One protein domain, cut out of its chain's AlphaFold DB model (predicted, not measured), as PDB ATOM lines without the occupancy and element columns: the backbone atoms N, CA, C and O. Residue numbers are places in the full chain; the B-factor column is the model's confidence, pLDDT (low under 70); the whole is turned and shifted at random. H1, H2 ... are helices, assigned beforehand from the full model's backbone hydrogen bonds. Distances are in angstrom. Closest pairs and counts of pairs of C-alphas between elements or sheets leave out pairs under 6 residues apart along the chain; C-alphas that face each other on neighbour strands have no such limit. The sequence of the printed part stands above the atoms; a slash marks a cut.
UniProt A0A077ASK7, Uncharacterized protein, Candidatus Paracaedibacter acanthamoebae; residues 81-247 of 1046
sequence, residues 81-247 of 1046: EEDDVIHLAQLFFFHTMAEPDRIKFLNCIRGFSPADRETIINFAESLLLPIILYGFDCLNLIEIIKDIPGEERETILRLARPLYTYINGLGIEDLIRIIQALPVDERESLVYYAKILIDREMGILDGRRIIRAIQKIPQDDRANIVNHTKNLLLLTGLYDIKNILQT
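Overview. This is residues 81 to 247 of the 1046 residues of an uncharacterized protein of Candidatus Paracaedibacter acanthamoebae (UniProt A0A077ASK7). The domain is a solenoid of stacked helix pairs, with ten helices in two layers: H1, H3, H5, H7 and H9 side by side in one row, and H2, H4, H6, H8 and H10 in the other. The chain steps back and forth between the rows, and the stacking makes the longest axis, with H1 and H2 at one end and H9 and H10 at the other. The 167 printed residues hold ten named helices, H1 to H10 in order, and no named strand: all helix. The whole is compact, with a radius of gyration of the C-alphas of 17.5 A, yet elongated, spanning 52 by 30 by 19 A.

Arrangement. The longest helix by residues, H3, residues 114 to 132, 19 residues, has a kink of 56 degrees near residue 126. It touches H1, residues 81 to 92, the same way at 12 degrees, a shallow tilt; the closest C-alphas, of Leu 88 and Ile 121, are 6.0 A apart. On H5, residues 150 to 164, its closest C-alpha pair is Thr 119 and Glu 154, 6.2 A, where the two touch. H5 touches H7, residues 187 to 197, with residues 159 to 163 alone, closest at C-alphas 163 and 195, 6.0 A. H7 touches H9, residues 219 to 236, closest at C-alphas 197 and 230, 5.9 A. H2, residues 99 to 110, touches H4, residues 138 to 146, closest at C-alphas 105 and 139, 5.9 A. H4 touches H6, residues 172 to 180, closest at C-alphas 141 and 173, 5.6 A. H8, residues 204 to 215, touches H6 with residues 204 to 208 alone, closest at C-alphas 208 and 178, 7.0 A. H8 also touches H10, residues 241 to 247, closest at C-alphas 210 and 242, 5.7 A. H1 and H2 form a hairpin, two helices running opposite ways, at 45 degrees. H3 and H4 are close but not clearly touching. H5 and H6 touch at a steep tilt of 56 degrees. Every O i to N i+4 pair is within hydrogen-bond range in H1, H2, H4, H6, H8 and H10, against 12 of 15 in H3, 7 of 11 in H5, 6 of 7 in H7 and 10 of 14 in H9.

Along the chain. H3 measures 23.0 A from first to last C-alpha, H5 20.9 A and H9 26.3 A. H1 begins at C-alpha 81, (3.172, 13.619, -17.533), and H10 ends at C-alpha 247, (-25.972, -29.902, -22.441).

Size, cuts and confidence. The C-alphas of Glu 82 and Thr 247, farthest apart, are 53.9 A apart. The printed part has no cut and no long link. Mean pLDDT of the printed part is 75.0; 49 residues are under 70, among them 81 to 97 and 124 to 138.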
ATOM      1  N   GLU A  81       3.962  14.288 -18.579       57.06
ATOM      2  CA  GLU A  81       3.172  13.619 -17.533       57.06
ATOM      3  C   GLU A  81       1.922  14.391 -17.082       57.06
ATOM      4  O   GLU A  81       0.946  13.762 -16.675       57.06
ATOM      5  N   GLU A  82       1.953  15.727 -17.092       61.94
ATOM      6  CA  GLU A  82       0.782  16.556 -16.797       61.94
ATOM      7  C   GLU A  82      -0.148  16.645 -17.999       61.94
ATOM      8  O   GLU A  82      -1.352  16.644 -17.785       61.94
ATOM      9  N   ASP A  83       0.366  16.635 -19.232       62.88
ATOM     10  CA  ASP A  83      -0.473  16.640 -20.437       62.88
ATOM     11  C   ASP A  83      -1.351  15.383 -20.517       62.88
ATOM     12  O   ASP A  83      -2.544  15.505 -20.773       62.88
ATOM     13  N   ASP A  84      -0.819  14.202 -20.184       61.16
ATOM     14  CA  ASP A  84      -1.582  12.945 -20.111       61.16
ATOM     15  C   ASP A  84      -2.642  12.975 -18.987       61.16
ATOM     16  O   ASP A  84      -3.789  12.559 -19.166       61.16
ATOM     17  N   VAL A  85      -2.291  13.525 -17.816       60.56
ATOM     18  CA  VAL A  85      -3.223  13.703 -16.684       60.56
ATOM     19  C   VAL A  85      -4.307  14.730 -17.018       60.56
ATOM     20  O   VAL A  85      -5.467  14.537 -16.658       60.56
ATOM     21  N   ILE A  86      -3.948  15.805 -17.717       64.44
ATOM     22  CA  ILE A  86      -4.858  16.836 -18.218       64.44
ATOM     23  C   ILE A  86      -5.751  16.249 -19.312       64.44
ATOM     24  O   ILE A  86      -6.939  16.559 -19.329       64.44
ATOM     25  N   HIS A  87      -5.238  15.363 -20.167       64.62
ATOM     26  CA  HIS A  87      -6.021  14.686 -21.195       64.62
ATOM     27  C   HIS A  87      -7.066  13.753 -20.575       64.62
ATOM     28  O   HIS A  87      -8.245  13.871 -20.897       64.62
ATOM     29  N   LEU A  88      -6.685  12.926 -19.588       59.06
ATOM     30  CA  LEU A  88      -7.640  12.144 -18.784       59.06
ATOM     31  C   LEU A  88      -8.659  13.041 -18.091       59.06
ATOM     32  O   LEU A  88      -9.856  12.767 -18.123       59.06
ATOM     33  N   ALA A  89      -8.205  14.130 -17.472       59.88
ATOM     34  CA  ALA A  89      -9.096  15.073 -16.816       59.88
ATOM     35  C   ALA A  89     -10.109  15.668 -17.807       59.88
ATOM     36  O   ALA A  89     -11.283  15.776 -17.479       59.88
ATOM     37  N   GLN A  90      -9.682  16.003 -19.025       64.50
ATOM     38  CA  GLN A  90     -10.533  16.553 -20.081       64.50
ATOM     39  C   GLN A  90     -11.504  15.519 -20.668       64.50
ATOM     40  O   GLN A  90     -12.650  15.863 -20.948       64.50
ATOM     41  N   LEU A  91     -11.079  14.264 -20.818       59.41
ATOM     42  CA  LEU A  91     -11.918  13.152 -21.279       59.41
ATOM     43  C   LEU A  91     -13.034  12.805 -20.295       59.41
ATOM     44  O   LEU A  91     -14.147  12.497 -20.717       59.41
ATOM     45  N   PHE A  92     -12.748  12.869 -18.994       56.22
ATOM     46  CA  PHE A  92     -13.695  12.497 -17.944       56.22
ATOM     47  C   PHE A  92     -14.593  13.638 -17.461       56.22
ATOM     48  O   PHE A  92     -15.646  13.378 -16.880       56.22
ATOM     49  N   PHE A  93     -14.218  14.900 -17.683       61.50
ATOM     50  CA  PHE A  93     -14.883  16.018 -17.028       61.50
ATOM     51  C   PHE A  93     -15.158  17.179 -17.958       61.50
ATOM     52  O   PHE A  93     -14.253  17.941 -18.279       61.50
ATOM     53  N   PHE A  94     -16.447  17.464 -18.154       53.69
ATOM     54  CA  PHE A  94     -16.844  18.852 -17.934       53.69
ATOM     55  C   PHE A  94     -18.086  19.056 -17.057       53.69
ATOM     56  O   PHE A  94     -18.092  20.074 -16.369       53.69
ATOM     57  N   HIS A  95     -19.092  18.166 -16.960       52.38
ATOM     58  CA  HIS A  95     -20.373  18.567 -16.318       52.38
ATOM     59  C   HIS A  95     -21.021  17.645 -15.244       52.38
ATOM     60  O   HIS A  95     -22.083  18.025 -14.760       52.38
ATOM     61  N   THR A  96     -20.449  16.513 -14.791       55.88
ATOM     62  CA  THR A  96     -21.217  15.540 -13.950       55.88
ATOM     63  C   THR A  96     -20.666  15.147 -12.564       55.88
ATOM     64  O   THR A  96     -21.423  14.577 -11.785       55.88
ATOM     65  N   MET A  97     -19.424  15.464 -12.184       60.44
ATOM     66  CA  MET A  97     -18.837  15.033 -10.892       60.44
ATOM     67  C   MET A  97     -18.450  16.219  -9.982       60.44
ATOM     68  O   MET A  97     -17.984  17.264 -10.449       60.44
ATOM     69  N   ALA A  98     -18.616  16.054  -8.664       70.50
ATOM     70  CA  ALA A  98     -18.323  17.089  -7.670       70.50
ATOM     71  C   ALA A  98     -16.810  17.390  -7.557       70.50
ATOM     72  O   ALA A  98     -15.951  16.562  -7.852       70.50
ATOM     73  N   GLU A  99     -16.455  18.606  -7.132       70.00
ATOM     74  CA  GLU A  99     -15.055  19.047  -6.962       70.00
ATOM     75  C   GLU A  99     -14.186  18.144  -6.055       70.00
ATOM     76  O   GLU A  99     -13.046  17.865  -6.433       70.00
ATOM     77  N   PRO A 100     -14.681  17.602  -4.924       73.31
ATOM     78  CA  PRO A 100     -13.887  16.693  -4.095       73.31
ATOM     79  C   PRO A 100     -13.502  15.396  -4.819       73.31
ATOM     80  O   PRO A 100     -12.396  14.883  -4.637       73.31
ATOM     81  N   ASP A 101     -14.389  14.887  -5.673       70.75
ATOM     82  CA  ASP A 101     -14.176  13.644  -6.415       70.75
ATOM     83  C   ASP A 101     -13.223  13.856  -7.600       70.75
ATOM     84  O   ASP A 101     -12.401  12.985  -7.879       70.75
ATOM     85  N   ARG A 102     -13.206  15.061  -8.196       67.19
ATOM     86  CA  ARG A 102     -12.181  15.488  -9.174       67.19
ATOM     87  C   ARG A 102     -10.770  15.389  -8.617       67.19
ATOM     88  O   ARG A 102      -9.875  14.854  -9.267       67.19
ATOM     89  N   ILE A 103     -10.564  15.907  -7.409       71.38
ATOM     90  CA  ILE A 103      -9.244  15.922  -6.771       71.38
ATOM     91  C   ILE A 103      -8.803  14.494  -6.431       71.38
ATOM     92  O   ILE A 103      -7.656  14.126  -6.693       71.38
ATOM     93  N   LYS A 104      -9.710  13.668  -5.890       72.88
ATOM     94  CA  LYS A 104      -9.434  12.245  -5.638       72.88
ATOM     95  C   LYS A 104      -9.058  11.509  -6.923       72.88
ATOM     96  O   LYS A 104      -8.072  10.779  -6.926       72.88
ATOM     97  N   PHE A 105      -9.780  11.754  -8.012       71.56
ATOM     98  CA  PHE A 105      -9.566  11.119  -9.311       71.56
ATOM     99  C   PHE A 105      -8.186  11.453  -9.887       71.56
ATOM    100  O   PHE A 105      -7.413  10.555 -10.223       71.56
ATOM    101  N   LEU A 106      -7.827  12.741  -9.900       70.69
ATOM    102  CA  LEU A 106      -6.515  13.213 -10.350       70.69
ATOM    103  C   LEU A 106      -5.370  12.623  -9.520       70.69
ATOM    104  O   LEU A 106      -4.340  12.229 -10.066       70.69
ATOM    105  N   ASN A 107      -5.549  12.530  -8.201       75.25
ATOM    106  CA  ASN A 107      -4.554  11.923  -7.321       75.25
ATOM    107  C   ASN A 107      -4.423  10.408  -7.542       75.25
ATOM    108  O   ASN A 107      -3.308   9.893  -7.481       75.25
ATOM    109  N   CYS A 108      -5.517   9.704  -7.851       74.06
ATOM    110  CA  CYS A 108      -5.470   8.283  -8.205       74.06
ATOM    111  C   CYS A 108      -4.698   8.054  -9.508       74.06
ATOM    112  O   CYS A 108      -3.795   7.221  -9.533       74.06
ATOM    113  N   ILE A 109      -4.975   8.840 -10.554       73.56
ATOM    114  CA  ILE A 109      -4.282   8.754 -11.852       73.56
ATOM    115  C   ILE A 109      -2.784   9.045 -11.715       73.56
ATOM    116  O   ILE A 109      -1.951   8.353 -12.302       73.56
ATOM    117  N   ARG A 110      -2.416  10.043 -10.903       77.12
ATOM    118  CA  ARG A 110      -1.007  10.364 -10.623       77.12
ATOM    119  C   ARG A 110      -0.239   9.190 -10.006       77.12
ATOM    120  O   ARG A 110       0.974   9.124 -10.167       77.12
ATOM    121  N   GLY A 111      -0.925   8.255  -9.349       75.81
ATOM    122  CA  GLY A 111      -0.323   7.043  -8.791       75.81
ATOM    123  C   GLY A 111       0.131   6.004  -9.826       75.81
ATOM    124  O   GLY A 111       0.881   5.103  -9.466       75.81
ATOM    125  N   PHE A 112      -0.288   6.113 -11.090       79.62
ATOM    126  CA  PHE A 112       0.098   5.190 -12.162       79.62
ATOM    127  C   PHE A 112       1.388   5.629 -12.864       79.62
ATOM    128  O   PHE A 112       1.689   6.826 -12.929       79.62
ATOM    129  N   SER A 113       2.132   4.666 -13.421       80.88
ATOM    130  CA  SER A 113       3.294   4.952 -14.271       80.88
ATOM    131  C   SER A 113       2.868   5.636 -15.583       80.88
ATOM    132  O   SER A 113       1.712   5.497 -15.982       80.88
ATOM    133  N   PRO A 114       3.760   6.348 -16.295       76.50
ATOM    134  CA  PRO A 114       3.413   6.982 -17.569       76.50
ATOM    135  C   PRO A 114       2.805   6.019 -18.605       76.50
ATOM    136  O   PRO A 114       1.786   6.339 -19.205       76.50
ATOM    137  N   ALA A 115       3.355   4.805 -18.744       74.56
ATOM    138  CA  ALA A 115       2.830   3.783 -19.660       74.56
ATOM    139  C   ALA A 115       1.437   3.272 -19.242       74.56
ATOM    140  O   ALA A 115       0.564   3.023 -20.075       74.56
ATOM    141  N   ASP A 116       1.199   3.161 -17.935       77.44
ATOM    142  CA  ASP A 116      -0.108   2.786 -17.400       77.44
ATOM    143  C   ASP A 116      -1.140   3.900 -17.577       77.44
ATOM    144  O   ASP A 116      -2.295   3.615 -17.882       77.44
ATOM    145  N   ARG A 117      -0.735   5.167 -17.415       78.38
ATOM    146  CA  ARG A 117      -1.594   6.327 -17.687       78.38
ATOM    147  C   ARG A 117      -1.999   6.351 -19.152       78.38
ATOM    148  O   ARG A 117      -3.182   6.488 -19.419       78.38
ATOM    149  N   GLU A 118      -1.062   6.134 -20.073       76.06
ATOM    150  CA  GLU A 118      -1.339   6.021 -21.511       76.06
ATOM    151  C   GLU A 118      -2.293   4.852 -21.818       76.06
ATOM    152  O   GLU A 118      -3.254   5.000 -22.569       76.06
ATOM    153  N   THR A 119      -2.109   3.704 -21.166       77.50
ATOM    154  CA  THR A 119      -3.022   2.555 -21.286       77.50
ATOM    155  C   THR A 119      -4.431   2.883 -20.780       77.50
ATOM    156  O   THR A 119      -5.422   2.555 -21.434       77.50
ATOM    157  N   ILE A 120      -4.538   3.558 -19.631       74.38
ATOM    158  CA  ILE A 120      -5.811   3.997 -19.044       74.38
ATOM    159  C   ILE A 120      -6.464   5.078 -19.908       74.38
ATOM    160  O   ILE A 120      -7.678   5.031 -20.072       74.38
ATOM    161  N   ILE A 121      -5.688   5.995 -20.495       72.25
ATOM    162  CA  ILE A 121      -6.138   7.003 -21.473       72.25
ATOM    163  C   ILE A 121      -6.756   6.317 -22.671       72.25
ATOM    164  O   ILE A 121      -7.927   6.528 -22.957       72.25
ATOM    165  N   ASN A 122      -6.005   5.430 -23.314       71.81
ATOM    166  CA  ASN A 122      -6.461   4.724 -24.501       71.81
ATOM    167  C   ASN A 122      -7.707   3.875 -24.201       71.81
ATOM    168  O   ASN A 122      -8.643   3.813 -25.003       71.81
ATOM    169  N   PHE A 123      -7.759   3.243 -23.024       72.31
ATOM    170  CA  PHE A 123      -8.946   2.528 -22.567       72.31
ATOM    171  C   PHE A 123     -10.125   3.486 -22.344       72.31
ATOM    172  O   PHE A 123     -11.211   3.236 -22.866       72.31
ATOM    173  N   ALA A 124      -9.908   4.607 -21.659       66.69
ATOM    174  CA  ALA A 124     -10.916   5.620 -21.375       66.69
ATOM    175  C   ALA A 124     -11.478   6.287 -22.633       66.69
ATOM    176  O   ALA A 124     -12.693   6.354 -22.805       66.69
ATOM    177  N   GLU A 125     -10.628   6.697 -23.562       66.81
ATOM    178  CA  GLU A 125     -11.034   7.234 -24.861       66.81
ATOM    179  C   GLU A 125     -11.901   6.253 -25.637       66.81
ATOM    180  O   GLU A 125     -12.905   6.626 -26.243       66.81
ATOM    181  N   SER A 126     -11.525   4.976 -25.597       65.81
ATOM    182  CA  SER A 126     -12.191   3.949 -26.383       65.81
ATOM    183  C   SER A 126     -13.502   3.434 -25.794       65.81
ATOM    184  O   SER A 126     -14.299   2.853 -26.536       65.81
ATOM    185  N   LEU A 127     -13.706   3.595 -24.483       62.34
ATOM    186  CA  LEU A 127     -14.773   2.919 -23.750       62.34
ATOM    187  C   LEU A 127     -15.590   3.824 -22.837       62.34
ATOM    188  O   LEU A 127     -16.768   3.547 -22.665       62.34
ATOM    189  N   LEU A 128     -14.995   4.862 -22.243       59.88
ATOM    190  CA  LEU A 128     -15.620   5.680 -21.199       59.88
ATOM    191  C   LEU A 128     -16.414   6.868 -21.743       59.88
ATOM    192  O   LEU A 128     -17.338   7.307 -21.065       59.88
ATOM    193  N   LEU A 129     -16.154   7.342 -22.967       58.56
ATOM    194  CA  LEU A 129     -16.926   8.445 -23.562       58.56
ATOM    195  C   LEU A 129     -18.456   8.184 -23.577       58.56
ATOM    196  O   LEU A 129     -19.213   9.095 -23.243       58.56
ATOM    197  N   PRO A 130     -18.941   6.957 -23.873       57.22
ATOM    198  CA  PRO A 130     -20.350   6.595 -23.705       57.22
ATOM    199  C   PRO A 130     -20.792   6.437 -22.237       57.22
ATOM    200  O   PRO A 130     -21.935   6.734 -21.921       57.22
ATOM    201  N   ILE A 131     -19.907   5.995 -21.335       55.00
ATOM    202  CA  ILE A 131     -20.195   5.670 -19.917       55.00
ATOM    203  C   ILE A 131     -20.366   6.934 -19.066       55.00
ATOM    204  O   ILE A 131     -21.244   7.007 -18.205       55.00
ATOM    205  N   ILE A 132     -19.538   7.946 -19.327       57.47
ATOM    206  CA  ILE A 132     -19.497   9.219 -18.594       57.47
ATOM    207  C   ILE A 132     -20.819  10.000 -18.750       57.47
ATOM    208  O   ILE A 132     -21.217  10.729 -17.840       57.47
ATOM    209  N   LEU A 133     -21.551   9.796 -19.853       55.56
ATOM    210  CA  LEU A 133     -22.864  10.407 -20.099       55.56
ATOM    211  C   LEU A 133     -23.995   9.833 -19.219       55.56
ATOM    212  O   LEU A 133     -25.016  10.498 -19.065       55.56
ATOM    213  N   TYR A 134     -23.813   8.655 -18.606       56.19
ATOM    214  CA  TYR A 134     -24.828   7.974 -17.782       56.19
ATOM    215  C   TYR A 134     -24.556   8.026 -16.260       56.19
ATOM    216  O   TYR A 134     -25.255   7.367 -15.496       56.19
ATOM    217  N   GLY A 135     -23.581   8.823 -15.793       57.78
ATOM    218  CA  GLY A 135     -23.406   9.131 -14.359       57.78
ATOM    219  C   GLY A 135     -22.718   8.056 -13.498       57.78
ATOM    220  O   GLY A 135     -23.005   7.957 -12.308       57.78
ATOM    221  N   PHE A 136     -21.820   7.251 -14.072       63.72
ATOM    222  CA  PHE A 136     -21.083   6.193 -13.356       63.72
ATOM    223  C   PHE A 136     -19.950   6.696 -12.438       63.72
ATOM    224  O   PHE A 136     -19.279   7.688 -12.730       63.72
ATOM    225  N   ASP A 137     -19.662   5.922 -11.383       69.00
ATOM    226  CA  ASP A 137     -18.566   6.153 -10.433       69.00
ATOM    227  C   ASP A 137     -17.187   5.808 -11.031       69.00
ATOM    228  O   ASP A 137     -16.637   4.719 -10.870       69.00
ATOM    229  N   CYS A 138     -16.608   6.768 -11.750       68.94
ATOM    230  CA  CYS A 138     -15.297   6.622 -12.381       68.94
ATOM    231  C   CYS A 138     -14.147   6.417 -11.374       68.94
ATOM    232  O   CYS A 138     -13.086   5.929 -11.765       68.94
ATOM    233  N   LEU A 139     -14.325   6.782 -10.096       71.38
ATOM    234  CA  LEU A 139     -13.292   6.614  -9.068       71.38
ATOM    235  C   LEU A 139     -13.099   5.144  -8.710       71.38
ATOM    236  O   LEU A 139     -11.965   4.668  -8.662       71.38
ATOM    237  N   ASN A 140     -14.199   4.427  -8.494       75.12
ATOM    238  CA  ASN A 140     -14.164   3.018  -8.127       75.12
ATOM    239  C   ASN A 140     -13.570   2.152  -9.258       75.12
ATOM    240  O   ASN A 140     -12.715   1.301  -9.008       75.12
ATOM    241  N   LEU A 141     -13.885   2.460 -10.522       76.31
ATOM    242  CA  LEU A 141     -13.239   1.834 -11.679       76.31
ATOM    243  C   LEU A 141     -11.718   2.040 -11.695       76.31
ATOM    244  O   LEU A 141     -10.975   1.090 -11.938       76.31
ATOM    245  N   ILE A 142     -11.237   3.259 -11.434       75.69
ATOM    246  CA  ILE A 142      -9.794   3.530 -11.415       75.69
ATOM    247  C   ILE A 142      -9.099   2.812 -10.260       75.69
ATOM    248  O   ILE A 142      -8.013   2.273 -10.470       75.69
ATOM    249  N   GLU A 143      -9.706   2.758  -9.074       80.62
ATOM    250  CA  GLU A 143      -9.158   1.981  -7.955       80.62
ATOM    251  C   GLU A 143      -9.064   0.488  -8.311       80.62
ATOM    252  O   GLU A 143      -8.021  -0.127  -8.106       80.62
ATOM    253  N   ILE A 144     -10.072  -0.085  -8.977       81.94
ATOM    254  CA  ILE A 144     -10.006  -1.478  -9.450       81.94
ATOM    255  C   ILE A 144      -8.879  -1.681 -10.468       81.94
ATOM    256  O   ILE A 144      -8.174  -2.683 -10.408       81.94
ATOM    257  N   ILE A 145      -8.675  -0.739 -11.391       83.19
ATOM    258  CA  ILE A 145      -7.590  -0.809 -12.383       83.19
ATOM    259  C   ILE A 145      -6.210  -0.687 -11.716       83.19
ATOM    260  O   ILE A 145      -5.237  -1.297 -12.170       83.19
ATOM    261  N   LYS A 146      -6.117   0.089 -10.634       81.75
ATOM    262  CA  LYS A 146      -4.900   0.264  -9.837       81.75
ATOM    263  C   LYS A 146      -4.460  -1.032  -9.175       81.75
ATOM    264  O   LYS A 146      -3.266  -1.326  -9.190       81.75
ATOM    265  N   ASP A 147      -5.419  -1.820  -8.701       83.62
ATOM    266  CA  ASP A 147      -5.189  -3.131  -8.088       83.62
ATOM    267  C   ASP A 147      -4.736  -4.210  -9.094       83.62
ATOM    268  O   ASP A 147      -4.326  -5.304  -8.697       83.62
ATOM    269  N   ILE A 148      -4.772  -3.930 -10.402       83.81
ATOM    270  CA  ILE A 148      -4.236  -4.824 -11.435       83.81
ATOM    271  C   ILE A 148      -2.718  -4.611 -11.559       83.81
ATOM    272  O   ILE A 148      -2.298  -3.463 -11.734       83.81
ATOM    273  N   PRO A 149      -1.879  -5.669 -11.533       84.31
ATOM    274  CA  PRO A 149      -0.448  -5.557 -11.821       84.31
ATOM    275  C   PRO A 149      -0.194  -4.853 -13.161       84.31
ATOM    276  O   PRO A 149      -0.870  -5.144 -14.147       84.31
ATOM    277  N   GLY A 150       0.782  -3.940 -13.217       79.50
ATOM    278  CA  GLY A 150       1.023  -3.110 -14.411       79.50
ATOM    279  C   GLY A 150       1.240  -3.919 -15.694       79.50
ATOM    280  O   GLY A 150       0.689  -3.581 -16.735       79.50
ATOM    281  N   GLU A 151       1.937  -5.052 -15.597       80.25
ATOM    282  CA  GLU A 151       2.182  -5.975 -16.717       80.25
ATOM    283  C   GLU A 151       0.921  -6.694 -17.234       80.25
ATOM    284  O   GLU A 151       0.862  -7.092 -18.397       80.25
ATOM    285  N   GLU A 152      -0.121  -6.827 -16.408       82.06
ATOM    286  CA  GLU A 152      -1.390  -7.464 -16.786       82.06
ATOM    287  C   GLU A 152      -2.471  -6.452 -17.188       82.06
ATOM    288  O   GLU A 152      -3.455  -6.818 -17.840       82.06
ATOM    289  N   ARG A 153      -2.302  -5.184 -16.798       85.69
ATOM    290  CA  ARG A 153      -3.314  -4.129 -16.906       85.69
ATOM    291  C   ARG A 153      -3.751  -3.888 -18.343       85.69
ATOM    292  O   ARG A 153      -4.948  -3.907 -18.620       85.69
ATOM    293  N   GLU A 154      -2.803  -3.741 -19.264       83.56
ATOM    294  CA  GLU A 154      -3.100  -3.579 -20.691       83.56
ATOM    295  C   GLU A 154      -3.891  -4.773 -21.237       83.56
ATOM    296  O   GLU A 154      -4.900  -4.600 -21.921       83.56
ATOM    297  N   THR A 155      -3.489  -5.994 -20.879       84.56
ATOM    298  CA  THR A 155      -4.148  -7.220 -21.346       84.56
ATOM    299  C   THR A 155      -5.574  -7.336 -20.813       84.56
ATOM    300  O   THR A 155      -6.496  -7.568 -21.595       84.56
ATOM    301  N   ILE A 156      -5.794  -7.136 -19.510       85.88
ATOM    302  CA  ILE A 156      -7.130  -7.231 -18.901       85.88
ATOM    303  C   ILE A 156      -8.067  -6.161 -19.473       85.88
ATOM    304  O   ILE A 156      -9.197  -6.477 -19.844       85.88
ATOM    305  N   LEU A 157      -7.597  -4.919 -19.612       83.38
ATOM    306  CA  LEU A 157      -8.389  -3.827 -20.178       83.38
ATOM    307  C   LEU A 157      -8.700  -4.055 -21.665       83.38
ATOM    308  O   LEU A 157      -9.847  -3.896 -22.094       83.38
ATOM    309  N   ARG A 158      -7.719  -4.520 -22.449       85.62
ATOM    310  CA  ARG A 158      -7.915  -4.899 -23.857       85.62
ATOM    311  C   ARG A 158      -8.959  -6.005 -24.014       85.62
ATOM    312  O   ARG A 158      -9.726  -5.967 -24.974       85.62
ATOM    313  N   LEU A 159      -9.008  -6.966 -23.092       84.38
ATOM    314  CA  LEU A 159      -9.974  -8.068 -23.104       84.38
ATOM    315  C   LEU A 159     -11.359  -7.675 -22.572       84.38
ATOM    316  O   LEU A 159     -12.367  -8.166 -23.081       84.38
ATOM    317  N   ALA A 160     -11.439  -6.764 -21.601       82.56
ATOM    318  CA  ALA A 160     -12.709  -6.233 -21.102       82.56
ATOM    319  C   ALA A 160     -13.443  -5.426 -22.180       82.56
ATOM    320  O   ALA A 160     -14.667  -5.509 -22.308       82.56
ATOM    321  N   ARG A 161     -12.682  -4.691 -23.000       78.25
ATOM    322  CA  ARG A 161     -13.198  -3.805 -24.047       78.25
ATOM    323  C   ARG A 161     -14.261  -4.439 -24.960       78.25
ATOM    324  O   ARG A 161     -15.360  -3.895 -25.034       78.25
ATOM    325  N   PRO A 162     -13.991  -5.559 -25.654       74.25
ATOM    326  CA  PRO A 162     -14.952  -6.166 -26.566       74.25
ATOM    327  C   PRO A 162     -16.121  -6.875 -25.883       74.25
ATOM    328  O   PRO A 162     -17.044  -7.231 -26.596       74.25
ATOM    329  N   LEU A 163     -16.092  -7.127 -24.570       73.88
ATOM    330  CA  LEU A 163     -17.226  -7.709 -23.842       73.88
ATOM    331  C   LEU A 163     -18.146  -6.617 -23.293       73.88
ATOM    332  O   LEU A 163     -19.364  -6.748 -23.343       73.88
ATOM    333  N   TYR A 164     -17.565  -5.504 -22.847       72.56
ATOM    334  CA  TYR A 164     -18.313  -4.354 -22.354       72.56
ATOM    335  C   TYR A 164     -19.257  -3.759 -23.407       72.56
ATOM    336  O   TYR A 164     -20.379  -3.395 -23.084       72.56
ATOM    337  N   THR A 165     -18.855  -3.725 -24.684       69.00
ATOM    338  CA  THR A 165     -19.704  -3.197 -25.769       69.00
ATOM    339  C   THR A 165     -20.960  -4.031 -26.044       69.00
ATOM    340  O   THR A 165     -21.782  -3.606 -26.853       69.00
ATOM    341  N   TYR A 166     -21.090  -5.213 -25.432       63.19
ATOM    342  CA  TYR A 166     -22.233  -6.109 -25.608       63.19
ATOM    343  C   TYR A 166     -23.038  -6.331 -24.317       63.19
ATOM    344  O   TYR A 166     -24.108  -6.914 -24.377       63.19
ATOM    345  N   ILE A 167     -22.562  -5.876 -23.156       63.28
ATOM    346  CA  ILE A 167     -23.255  -6.084 -21.882       63.28
ATOM    347  C   ILE A 167     -23.994  -4.799 -21.513       63.28
ATOM    348  O   ILE A 167     -23.366  -3.778 -21.236       63.28
ATOM    349  N   ASN A 168     -25.326  -4.841 -21.504       59.16
ATOM    350  CA  ASN A 168     -26.148  -3.690 -21.149       59.16
ATOM    351  C   ASN A 168     -26.301  -3.628 -19.616       59.16
ATOM    352  O   ASN A 168     -26.778  -4.576 -18.990       59.16
ATOM    353  N   GLY A 169     -25.874  -2.526 -18.993       58.09
ATOM    354  CA  GLY A 169     -26.019  -2.295 -17.547       58.09
ATOM    355  C   GLY A 169     -24.716  -2.068 -16.771       58.09
ATOM    356  O   GLY A 169     -23.608  -2.365 -17.219       58.09
ATOM    357  N   LEU A 170     -24.867  -1.469 -15.585       55.12
ATOM    358  CA  LEU A 170     -23.773  -0.968 -14.757       55.12
ATOM    359  C   LEU A 170     -22.907  -2.082 -14.157       55.12
ATOM    360  O   LEU A 170     -23.371  -2.825 -13.300       55.12
ATOM    361  N   GLY A 171     -21.632  -2.152 -14.567       70.06
ATOM    362  CA  GLY A 171     -20.618  -2.923 -13.838       70.06
ATOM    363  C   GLY A 171     -19.319  -3.255 -14.580       70.06
ATOM    364  O   GLY A 171     -18.794  -4.341 -14.382       70.06
ATOM    365  N   ILE A 172     -18.750  -2.382 -15.420       74.69
ATOM    366  CA  ILE A 172     -17.437  -2.629 -16.071       74.69
ATOM    367  C   ILE A 172     -16.346  -3.117 -15.094       74.69
ATOM    368  O   ILE A 172     -15.507  -3.949 -15.428       74.69
ATOM    369  N   GLU A 173     -16.435  -2.648 -13.857       79.12
ATOM    370  CA  GLU A 173     -15.694  -3.094 -12.685       79.12
ATOM    371  C   GLU A 173     -15.758  -4.609 -12.437       79.12
ATOM    372  O   GLU A 173     -14.727  -5.266 -12.280       79.12
ATOM    373  N   ASP A 174     -16.961  -5.183 -12.435       79.12
ATOM    374  CA  ASP A 174     -17.176  -6.614 -12.237       79.12
ATOM    375  C   ASP A 174     -16.619  -7.421 -13.408       79.12
ATOM    376  O   ASP A 174     -16.028  -8.477 -13.191       79.12
ATOM    377  N   LEU A 175     -16.745  -6.924 -14.643       81.06
ATOM    378  CA  LEU A 175     -16.170  -7.564 -15.829       81.06
ATOM    379  C   LEU A 175     -14.639  -7.619 -15.749       81.06
ATOM    380  O   LEU A 175     -14.049  -8.673 -15.994       81.06
ATOM    381  N   ILE A 176     -14.003  -6.515 -15.353       83.31
ATOM    382  CA  ILE A 176     -12.553  -6.445 -15.141       83.31
ATOM    383  C   ILE A 176     -12.127  -7.438 -14.057       83.31
ATOM    384  O   ILE A 176     -11.213  -8.229 -14.287       83.31
ATOM    385  N   ARG A 177     -12.836  -7.482 -12.921       85.00
ATOM    386  CA  ARG A 177     -12.575  -8.455 -11.846       85.00
ATOM    387  C   ARG A 177     -12.765  -9.903 -12.305       85.00
ATOM    388  O   ARG A 177     -12.006 -10.779 -11.892       85.00
ATOM    389  N   ILE A 178     -13.755 -10.179 -13.157       83.06
ATOM    390  CA  ILE A 178     -13.977 -11.515 -13.732       83.06
ATOM    391  C   ILE A 178     -12.790 -11.923 -14.600       83.06
ATOM    392  O   ILE A 178     -12.292 -13.028 -14.418       83.06
ATOM    393  N   ILE A 179     -12.325 -11.052 -15.502       85.56
ATOM    394  CA  ILE A 179     -11.196 -11.339 -16.401       85.56
ATOM    395  C   ILE A 179      -9.892 -11.473 -15.611       85.56
ATOM    396  O   ILE A 179      -9.120 -12.395 -15.864       85.56
ATOM    397  N   GLN A 180      -9.669 -10.607 -14.620       86.00
ATOM    398  CA  GLN A 180      -8.510 -10.676 -13.728       86.00
ATOM    399  C   GLN A 180      -8.439 -12.020 -12.987       86.00
ATOM    400  O   GLN A 180      -7.358 -12.586 -12.840       86.00
ATOM    401  N   ALA A 181      -9.587 -12.566 -12.573       85.31
ATOM    402  CA  ALA A 181      -9.673 -13.851 -11.881       85.31
ATOM    403  C   ALA A 181      -9.479 -15.086 -12.790       85.31
ATOM    404  O   ALA A 181      -9.436 -16.206 -12.277       85.31
ATOM    405  N   LEU A 182      -9.388 -14.925 -14.117       84.81
ATOM    406  CA  LEU A 182      -9.112 -16.033 -15.040       84.81
ATOM    407  C   LEU A 182      -7.607 -16.368 -15.076       84.81
ATOM    408  O   LEU A 182      -6.788 -15.449 -14.955       84.81
ATOM    409  N   PRO A 183      -7.228 -17.643 -15.312       86.00
ATOM    410  CA  PRO A 183      -5.837 -18.039 -15.547       86.00
ATOM    411  C   PRO A 183      -5.205 -17.218 -16.675       86.00
ATOM    412  O   PRO A 183      -5.825 -17.037 -17.725       86.00
ATOM    413  N   VAL A 184      -3.997 -16.694 -16.444       84.50
ATOM    414  CA  VAL A 184      -3.331 -15.714 -17.327       84.50
ATOM    415  C   VAL A 184      -3.226 -16.218 -18.769       84.50
ATOM    416  O   VAL A 184      -3.503 -15.471 -19.704       84.50
ATOM    417  N   ASP A 185      -2.889 -17.493 -18.935       85.38
ATOM    418  CA  ASP A 185      -2.724 -18.205 -20.201       85.38
ATOM    419  C   ASP A 185      -4.047 -18.520 -20.920       85.38
ATOM    420  O   ASP A 185      -4.066 -18.689 -22.139       85.38
ATOM    421  N   GLU A 186      -5.174 -18.536 -20.204       84.56
ATOM    422  CA  GLU A 186      -6.486 -18.848 -20.780       84.56
ATOM    423  C   GLU A 186      -7.356 -17.615 -21.060       84.56
ATOM    424  O   GLU A 186      -8.317 -17.712 -21.835       84.56
ATOM    425  N   ARG A 187      -7.037 -16.460 -20.460       88.69
ATOM    426  CA  ARG A 187      -7.821 -15.209 -20.522       88.69
ATOM    427  C   ARG A 187      -8.274 -14.841 -21.930       88.69
ATOM    428  O   ARG A 187      -9.466 -14.618 -22.139       88.69
ATOM    429  N   GLU A 188      -7.349 -14.793 -22.888       85.38
ATOM    430  CA  GLU A 188      -7.672 -14.404 -24.265       85.38
ATOM    431  C   GLU A 188      -8.666 -15.371 -24.910       85.38
ATOM    432  O   GLU A 188      -9.657 -14.939 -25.500       85.38
ATOM    433  N   SER A 189      -8.435 -16.677 -24.751       86.31
ATOM    434  CA  SER A 189      -9.284 -17.716 -25.337       86.31
ATOM    435  C   SER A 189     -10.695 -17.714 -24.738       86.31
ATOM    436  O   SER A 189     -11.681 -17.753 -25.471       86.31
ATOM    437  N   LEU A 190     -10.819 -17.591 -23.413       86.12
ATOM    438  CA  LEU A 190     -12.107 -17.585 -22.717       86.12
ATOM    439  C   LEU A 190     -12.929 -16.343 -23.053       86.12
ATOM    440  O   LEU A 190     -14.133 -16.448 -23.283       86.12
ATOM    441  N   VAL A 191     -12.280 -15.181 -23.127       85.31
ATOM    442  CA  VAL A 191     -12.921 -13.927 -23.537       85.31
ATOM    443  C   VAL A 191     -13.338 -13.985 -25.006       85.31
ATOM    444  O   VAL A 191     -14.443 -13.560 -25.335       85.31
ATOM    445  N   TYR A 192     -12.502 -14.557 -25.877       86.56
ATOM    446  CA  TYR A 192     -12.840 -14.776 -27.283       86.56
ATOM    447  C   TYR A 192     -14.101 -15.638 -27.437       86.56
ATOM    448  O   TYR A 192     -15.028 -15.239 -28.140       86.56
ATOM    449  N   TYR A 193     -14.187 -16.770 -26.734       86.50
ATOM    450  CA  TYR A 193     -15.369 -17.633 -26.779       86.50
ATOM    451  C   TYR A 193     -16.603 -17.001 -26.133       86.50
ATOM    452  O   TYR A 193     -17.700 -17.112 -26.675       86.50
ATOM    453  N   ALA A 194     -16.447 -16.298 -25.010       84.81
ATOM    454  CA  ALA A 194     -17.556 -15.590 -24.378       84.81
ATOM    455  C   ALA A 194     -18.134 -14.519 -25.309       84.81
ATOM    456  O   ALA A 194     -19.348 -14.411 -25.437       84.81
ATOM    457  N   LYS A 195     -17.274 -13.796 -26.039       83.75
ATOM    458  CA  LYS A 195     -17.687 -12.808 -27.043       83.75
ATOM    459  C   LYS A 195     -18.516 -13.420 -28.175       83.75
ATOM    460  O   LYS A 195     -19.354 -12.736 -28.746       83.75
ATOM    461  N   ILE A 196     -18.280 -14.684 -28.529       84.25
ATOM    462  CA  ILE A 196     -19.065 -15.368 -29.568       84.25
ATOM    463  C   ILE A 196     -20.515 -15.586 -29.117       84.25
ATOM    464  O   ILE A 196     -21.406 -15.591 -29.964       84.25
ATOM    465  N   LEU A 197     -20.734 -15.781 -27.814       81.31
ATOM    466  CA  LEU A 197     -22.038 -16.121 -27.248       81.31
ATOM    467  C   LEU A 197     -22.782 -14.920 -26.667       81.31
ATOM    468  O   LEU A 197     -24.001 -14.967 -26.611       81.31
ATOM    469  N   ILE A 198     -22.074 -13.880 -26.220       78.25
ATOM    470  CA  ILE A 198     -22.657 -12.674 -25.619       78.25
ATOM    471  C   ILE A 198     -23.119 -11.712 -26.722       78.25
ATOM    472  O   ILE A 198     -22.337 -11.324 -27.588       78.25
ATOM    473  N   ASP A 199     -24.380 -11.293 -26.646       69.12
ATOM    474  CA  ASP A 199     -25.030 -10.339 -27.553       69.12
ATOM    475  C   ASP A 199     -25.407  -9.047 -26.802       69.12
ATOM    476  O   ASP A 199     -25.465  -9.058 -25.573       69.12
ATOM    477  N   ARG A 200     -25.657  -7.949 -27.537       57.25
ATOM    478  CA  ARG A 200     -25.718  -6.539 -27.094       57.25
ATOM    479  C   ARG A 200     -26.727  -6.202 -25.992       57.25
ATOM    480  O   ARG A 200     -26.706  -5.081 -25.486       57.25
ATOM    481  N   GLU A 201     -27.582  -7.141 -25.610       61.91
ATOM    482  CA  GLU A 201     -28.680  -6.933 -24.663       61.91
ATOM    483  C   GLU A 201     -28.547  -7.755 -23.369       61.91
ATOM    484  O   GLU A 201     -29.419  -7.686 -22.505       61.91
ATOM    485  N   MET A 202     -27.455  -8.507 -23.178       70.56
ATOM    486  CA  MET A 202     -27.271  -9.314 -21.963       70.56
ATOM    487  C   MET A 202     -26.807  -8.504 -20.754       70.56
ATOM    488  O   MET A 202     -25.941  -7.636 -20.857       70.56
ATOM    489  N   GLY A 203     -27.302  -8.874 -19.572       69.25
ATOM    490  CA  GLY A 203     -26.808  -8.355 -18.300       69.25
ATOM    491  C   GLY A 203     -25.440  -8.928 -17.908       69.25
ATOM    492  O   GLY A 203     -25.031 -10.019 -18.314       69.25
ATOM    493  N   ILE A 204     -24.714  -8.211 -17.045       71.50
ATOM    494  CA  ILE A 204     -23.347  -8.587 -16.648       71.50
ATOM    495  C   ILE A 204     -23.265  -9.904 -15.868       71.50
ATOM    496  O   ILE A 204     -22.284 -10.646 -15.967       71.50
ATOM    497  N   LEU A 205     -24.315 -10.220 -15.107       73.12
ATOM    498  CA  LEU A 205     -24.418 -11.480 -14.377       73.12
ATOM    499  C   LEU A 205     -24.494 -12.675 -15.333       73.12
ATOM    500  O   LEU A 205     -23.920 -13.724 -15.025       73.12
ATOM    501  N   ASP A 206     -25.118 -12.512 -16.498       73.44
ATOM    502  CA  ASP A 206     -25.223 -13.562 -17.511       73.44
ATOM    503  C   ASP A 206     -23.898 -13.735 -18.254       73.44
ATOM    504  O   ASP A 206     -23.393 -14.855 -18.336       73.44
ATOM    505  N   GLY A 207     -23.228 -12.636 -18.624       77.88
ATOM    506  CA  GLY A 207     -21.857 -12.680 -19.147       77.88
ATOM    507  C   GLY A 207     -20.883 -13.388 -18.192       77.88
ATOM    508  O   GLY A 207     -20.117 -14.268 -18.598       77.88
ATOM    509  N   ARG A 208     -20.972 -13.103 -16.883       79.88
ATOM    510  CA  ARG A 208     -20.199 -13.801 -15.839       79.88
ATOM    511  C   ARG A 208     -20.498 -15.298 -15.795       79.88
ATOM    512  O   ARG A 208     -19.582 -16.107 -15.626       79.88
ATOM    513  N   ARG A 209     -21.777 -15.676 -15.873       80.62
ATOM    514  CA  ARG A 209     -22.217 -17.078 -15.865       80.62
ATOM    515  C   ARG A 209     -21.701 -17.822 -17.100       80.62
ATOM    516  O   ARG A 209     -21.229 -18.945 -16.935       80.62
ATOM    517  N   ILE A 210     -21.707 -17.188 -18.274       83.00
ATOM    518  CA  ILE A 210     -21.195 -17.741 -19.539       83.00
ATOM    519  C   ILE A 210     -19.684 -17.969 -19.468       83.00
ATOM    520  O   ILE A 210     -19.232 -19.089 -19.694       83.00
ATOM    521  N   ILE A 211     -18.899 -16.961 -19.067       83.31
ATOM    522  CA  ILE A 211     -17.433 -17.089 -18.950       83.31
ATOM    523  C   ILE A 211     -17.065 -18.248 -18.014       83.31
ATOM    524  O   ILE A 211     -16.235 -19.091 -18.353       83.31
ATOM    525  N   ARG A 212     -17.734 -18.347 -16.858       83.50
ATOM    526  CA  ARG A 212     -17.535 -19.455 -15.912       83.50
ATOM    527  C   ARG A 212     -17.960 -20.809 -16.477       83.50
ATOM    528  O   ARG A 212     -17.359 -21.819 -16.120       83.50
ATOM    529  N   ALA A 213     -19.005 -20.857 -17.301       84.06
ATOM    530  CA  ALA A 213     -19.438 -22.086 -17.954       84.06
ATOM    531  C   ALA A 213     -18.400 -22.558 -18.982       84.06
ATOM    532  O   ALA A 213     -18.026 -23.727 -18.940       84.06
ATOM    533  N   ILE A 214     -17.873 -21.650 -19.814       86.94
ATOM    534  CA  ILE A 214     -16.820 -21.942 -20.802       86.94
ATOM    535  C   ILE A 214     -15.522 -22.368 -20.109       86.94
ATOM    536  O   ILE A 214     -14.889 -23.330 -20.530       86.94
ATOM    537  N   GLN A 215     -15.147 -21.712 -19.008       85.69
ATOM    538  CA  GLN A 215     -13.954 -22.070 -18.234       85.69
ATOM    539  C   GLN A 215     -13.976 -23.533 -17.765       85.69
ATOM    540  O   GLN A 215     -12.941 -24.192 -17.729       85.69
ATOM    541  N   LYS A 216     -15.159 -24.070 -17.447       87.69
ATOM    542  CA  LYS A 216     -15.341 -25.473 -17.045       87.69
ATOM    543  C   LYS A 216     -15.286 -26.467 -18.214       87.69
ATOM    544  O   LYS A 216     -15.451 -27.666 -17.977       87.69
ATOM    545  N   ILE A 217     -15.139 -26.012 -19.456       87.38
ATOM    546  CA  ILE A 217     -15.002 -26.857 -20.647       87.38
ATOM    547  C   ILE A 217     -13.503 -27.130 -20.886       87.38
ATOM    548  O   ILE A 217     -12.719 -26.175 -20.828       87.38
ATOM    549  N   PRO A 218     -13.089 -28.388 -21.156       88.25
ATOM    550  CA  PRO A 218     -11.713 -28.705 -21.550       88.25
ATOM    551  C   PRO A 218     -11.243 -27.833 -22.715       88.25
ATOM    552  O   PRO A 218     -12.002 -27.604 -23.652       88.25
ATOM    553  N   GLN A 219     -10.006 -27.338 -22.657       84.25
ATOM    554  CA  GLN A 219      -9.500 -26.329 -23.593       84.25
ATOM    555  C   GLN A 219      -9.670 -26.728 -25.066       84.25
ATOM    556  O   GLN A 219     -10.197 -25.931 -25.844       84.25
ATOM    557  N   ASP A 220      -9.321 -27.969 -25.409       86.38
ATOM    558  CA  ASP A 220      -9.407 -28.507 -26.774       86.38
ATOM    559  C   ASP A 220     -10.849 -28.608 -27.299       86.38
ATOM    560  O   ASP A 220     -11.076 -28.669 -28.505       86.38
ATOM    561  N   ASP A 221     -11.837 -28.575 -26.401       86.00
ATOM    562  CA  ASP A 221     -13.248 -28.796 -26.712       86.00
ATOM    563  C   ASP A 221     -14.077 -27.497 -26.751       86.00
ATOM    564  O   ASP A 221     -15.189 -27.451 -27.286       86.00
ATOM    565  N   ARG A 222     -13.521 -26.397 -26.220       89.25
ATOM    566  CA  ARG A 222     -14.192 -25.087 -26.125       89.25
ATOM    567  C   ARG A 222     -14.661 -24.579 -27.479       89.25
ATOM    568  O   ARG A 222     -15.806 -24.155 -27.593       89.25
ATOM    569  N   ALA A 223     -13.803 -24.636 -28.500       86.25
ATOM    570  CA  ALA A 223     -14.134 -24.156 -29.842       86.25
ATOM    571  C   ALA A 223     -15.340 -24.890 -30.428       86.25
ATOM    572  O   ALA A 223     -16.246 -24.263 -30.975       86.25
ATOM    573  N   ASN A 224     -15.346 -26.218 -30.293       89.25
ATOM    574  CA  ASN A 224     -16.411 -27.061 -30.799       89.25
ATOM    575  C   ASN A 224     -17.727 -26.741 -30.076       89.25
ATOM    576  O   ASN A 224     -18.687 -26.347 -30.736       89.25
ATOM    577  N   ILE A 225     -17.750 -26.803 -28.740       88.56
ATOM    578  CA  ILE A 225     -18.969 -26.568 -27.951       88.56
ATOM    579  C   ILE A 225     -19.512 -25.155 -28.175       88.56
ATOM    580  O   ILE A 225     -20.698 -24.992 -28.438       88.56
ATOM    581  N   VAL A 226     -18.652 -24.132 -28.150       87.19
ATOM    582  CA  VAL A 226     -19.065 -22.730 -28.320       87.19
ATOM    583  C   VAL A 226     -19.657 -22.483 -29.706       87.19
ATOM    584  O   VAL A 226     -20.677 -21.805 -29.810       87.19
ATOM    585  N   ASN A 227     -19.076 -23.049 -30.768       86.44
ATOM    586  CA  ASN A 227     -19.630 -22.908 -32.119       86.44
ATOM    587  C   ASN A 227     -21.003 -23.583 -32.249       86.44
ATOM    588  O   ASN A 227     -21.919 -22.996 -32.821       86.44
ATOM    589  N   HIS A 228     -21.172 -24.776 -31.674       87.50
ATOM    590  CA  HIS A 228     -22.454 -25.482 -31.668       87.50
ATOM    591  C   HIS A 228     -23.514 -24.734 -30.847       87.50
ATOM    592  O   HIS A 228     -24.627 -24.535 -31.327       87.50
ATOM    593  N   THR A 229     -23.159 -24.232 -29.658       86.69
ATOM    594  CA  THR A 229     -24.044 -23.379 -28.852       86.69
ATOM    595  C   THR A 229     -24.449 -22.138 -29.634       86.69
ATOM    596  O   THR A 229     -25.634 -21.841 -29.717       86.69
ATOM    597  N   LYS A 230     -23.498 -21.435 -30.260       84.88
ATOM    598  CA  LYS A 230     -23.786 -20.244 -31.069       84.88
ATOM    599  C   LYS A 230     -24.811 -20.536 -32.165       84.88
ATOM    600  O   LYS A 230     -25.736 -19.755 -32.355       84.88
ATOM    601  N   ASN A 231     -24.654 -21.659 -32.863       82.00
ATOM    602  CA  ASN A 231     -25.571 -22.064 -33.923       82.00
ATOM    603  C   ASN A 231     -26.996 -22.305 -33.399       82.00
ATOM    604  O   ASN A 231     -27.945 -21.997 -34.112       82.00
ATOM    605  N   LEU A 232     -27.149 -22.805 -32.168       79.94
ATOM    606  CA  LEU A 232     -28.458 -22.974 -31.529       79.94
ATOM    607  C   LEU A 232     -29.044 -21.656 -30.998       79.94
ATOM    608  O   LEU A 232     -30.247 -21.444 -31.092       79.94
ATOM    609  N   LEU A 233     -28.215 -20.735 -30.497       74.06
ATOM    610  CA  LEU A 233     -28.683 -19.442 -29.973       74.06
ATOM    611  C   LEU A 233     -29.310 -18.535 -31.027       74.06
ATOM    612  O   LEU A 233     -30.159 -17.713 -30.695       74.06
ATOM    613  N   LEU A 234     -28.934 -18.713 -32.296       69.12
ATOM    614  CA  LEU A 234     -29.589 -18.044 -33.420       69.12
ATOM    615  C   LEU A 234     -31.069 -18.445 -33.572       69.12
ATOM    616  O   LEU A 234     -31.789 -17.774 -34.306       69.12
ATOM    617  N   LEU A 235     -31.515 -19.516 -32.906       65.25
ATOM    618  CA  LEU A 235     -32.842 -20.106 -33.078       65.25
ATOM    619  C   LEU A 235     -33.816 -19.811 -31.924       65.25
ATOM    620  O   LEU A 235     -35.017 -19.792 -32.162       65.25
ATOM    621  N   THR A 236     -33.345 -19.596 -30.688       61.31
ATOM    622  CA  THR A 236     -34.217 -19.620 -29.484       61.31
ATOM    623  C   THR A 236     -34.135 -18.386 -28.581       61.31
ATOM    624  O   THR A 236     -34.801 -18.331 -27.549       61.31
ATOM    625  N   GLY A 237     -33.326 -17.384 -28.934       63.22
ATOM    626  CA  GLY A 237     -33.089 -16.215 -28.081       63.22
ATOM    627  C   GLY A 237     -32.144 -16.493 -26.899       63.22
ATOM    628  O   GLY A 237     -31.665 -17.606 -26.686       63.22
ATOM    629  N   LEU A 238     -31.815 -15.441 -26.142       60.34
ATOM    630  CA  LEU A 238     -30.620 -15.378 -25.281       60.34
ATOM    631  C   LEU A 238     -30.788 -15.946 -23.856       60.34
ATOM    632  O   LEU A 238     -29.836 -15.912 -23.073       60.34
ATOM    633  N   TYR A 239     -31.964 -16.465 -23.494       62.16
ATOM    634  CA  TYR A 239     -32.327 -16.697 -22.088       62.16
ATOM    635  C   TYR A 239     -31.746 -17.972 -21.441       62.16
ATOM    636  O   TYR A 239     -31.891 -18.121 -20.229       62.16
ATOM    637  N   ASP A 240     -31.035 -18.853 -22.171       70.25
ATOM    638  CA  ASP A 240     -30.542 -20.117 -21.583       70.25
ATOM    639  C   ASP A 240     -29.159 -20.638 -22.040       70.25
ATOM    640  O   ASP A 240     -28.845 -21.830 -21.999       70.25
ATOM    641  N   ILE A 241     -28.264 -19.728 -22.435       79.88
ATOM    642  CA  ILE A 241     -26.925 -20.050 -22.979       79.88
ATOM    643  C   ILE A 241     -26.127 -20.996 -22.079       79.88
ATOM    644  O   ILE A 241     -25.421 -21.888 -22.550       79.88
ATOM    645  N   LYS A 242     -26.209 -20.787 -20.762       81.44
ATOM    646  CA  LYS A 242     -25.453 -21.571 -19.787       81.44
ATOM    647  C   LYS A 242     -25.879 -23.041 -19.802       81.44
ATOM    648  O   LYS A 242     -24.993 -23.892 -19.716       81.44
ATOM    649  N   ASN A 243     -27.178 -23.334 -19.864       80.88
ATOM    650  CA  ASN A 243     -27.657 -24.713 -19.831       80.88
ATOM    651  C   ASN A 243     -27.370 -25.392 -21.169       80.88
ATOM    652  O   ASN A 243     -26.752 -26.451 -21.155       80.88
ATOM    653  N   ILE A 244     -27.596 -24.708 -22.298       82.75
ATOM    654  CA  ILE A 244     -27.220 -25.202 -23.635       82.75
ATOM    655  C   ILE A 244     -25.721 -25.550 -23.693       82.75
ATOM    656  O   ILE A 244     -25.346 -26.608 -24.195       82.75
ATOM    657  N   LEU A 245     -24.841 -24.705 -23.137       85.19
ATOM    658  CA  LEU A 245     -23.402 -24.995 -23.053       85.19
ATOM    659  C   LEU A 245     -23.098 -26.277 -22.272       85.19
ATOM    660  O   LEU A 245     -22.213 -27.033 -22.667       85.19
ATOM    661  N   GLN A 246     -23.782 -26.512 -21.147       83.94
ATOM    662  CA  GLN A 246     -23.576 -27.729 -20.354       83.94
ATOM    663  C   GLN A 246     -24.142 -28.967 -21.056       83.94
ATOM    664  O   GLN A 246     -23.469 -29.994 -21.085       83.94
ATOM    665  N   THR A 247     -25.318 -28.849 -21.663       85.31
ATOM    666  CA  THR A 247     -25.972 -29.902 -22.441       85.31
ATOM    667  C   THR A 247     -25.106 -30.331 -23.629       85.31
ATOM    668  O   THR A 247     -24.759 -31.505 -23.736       85.31
TER     669      THR A 247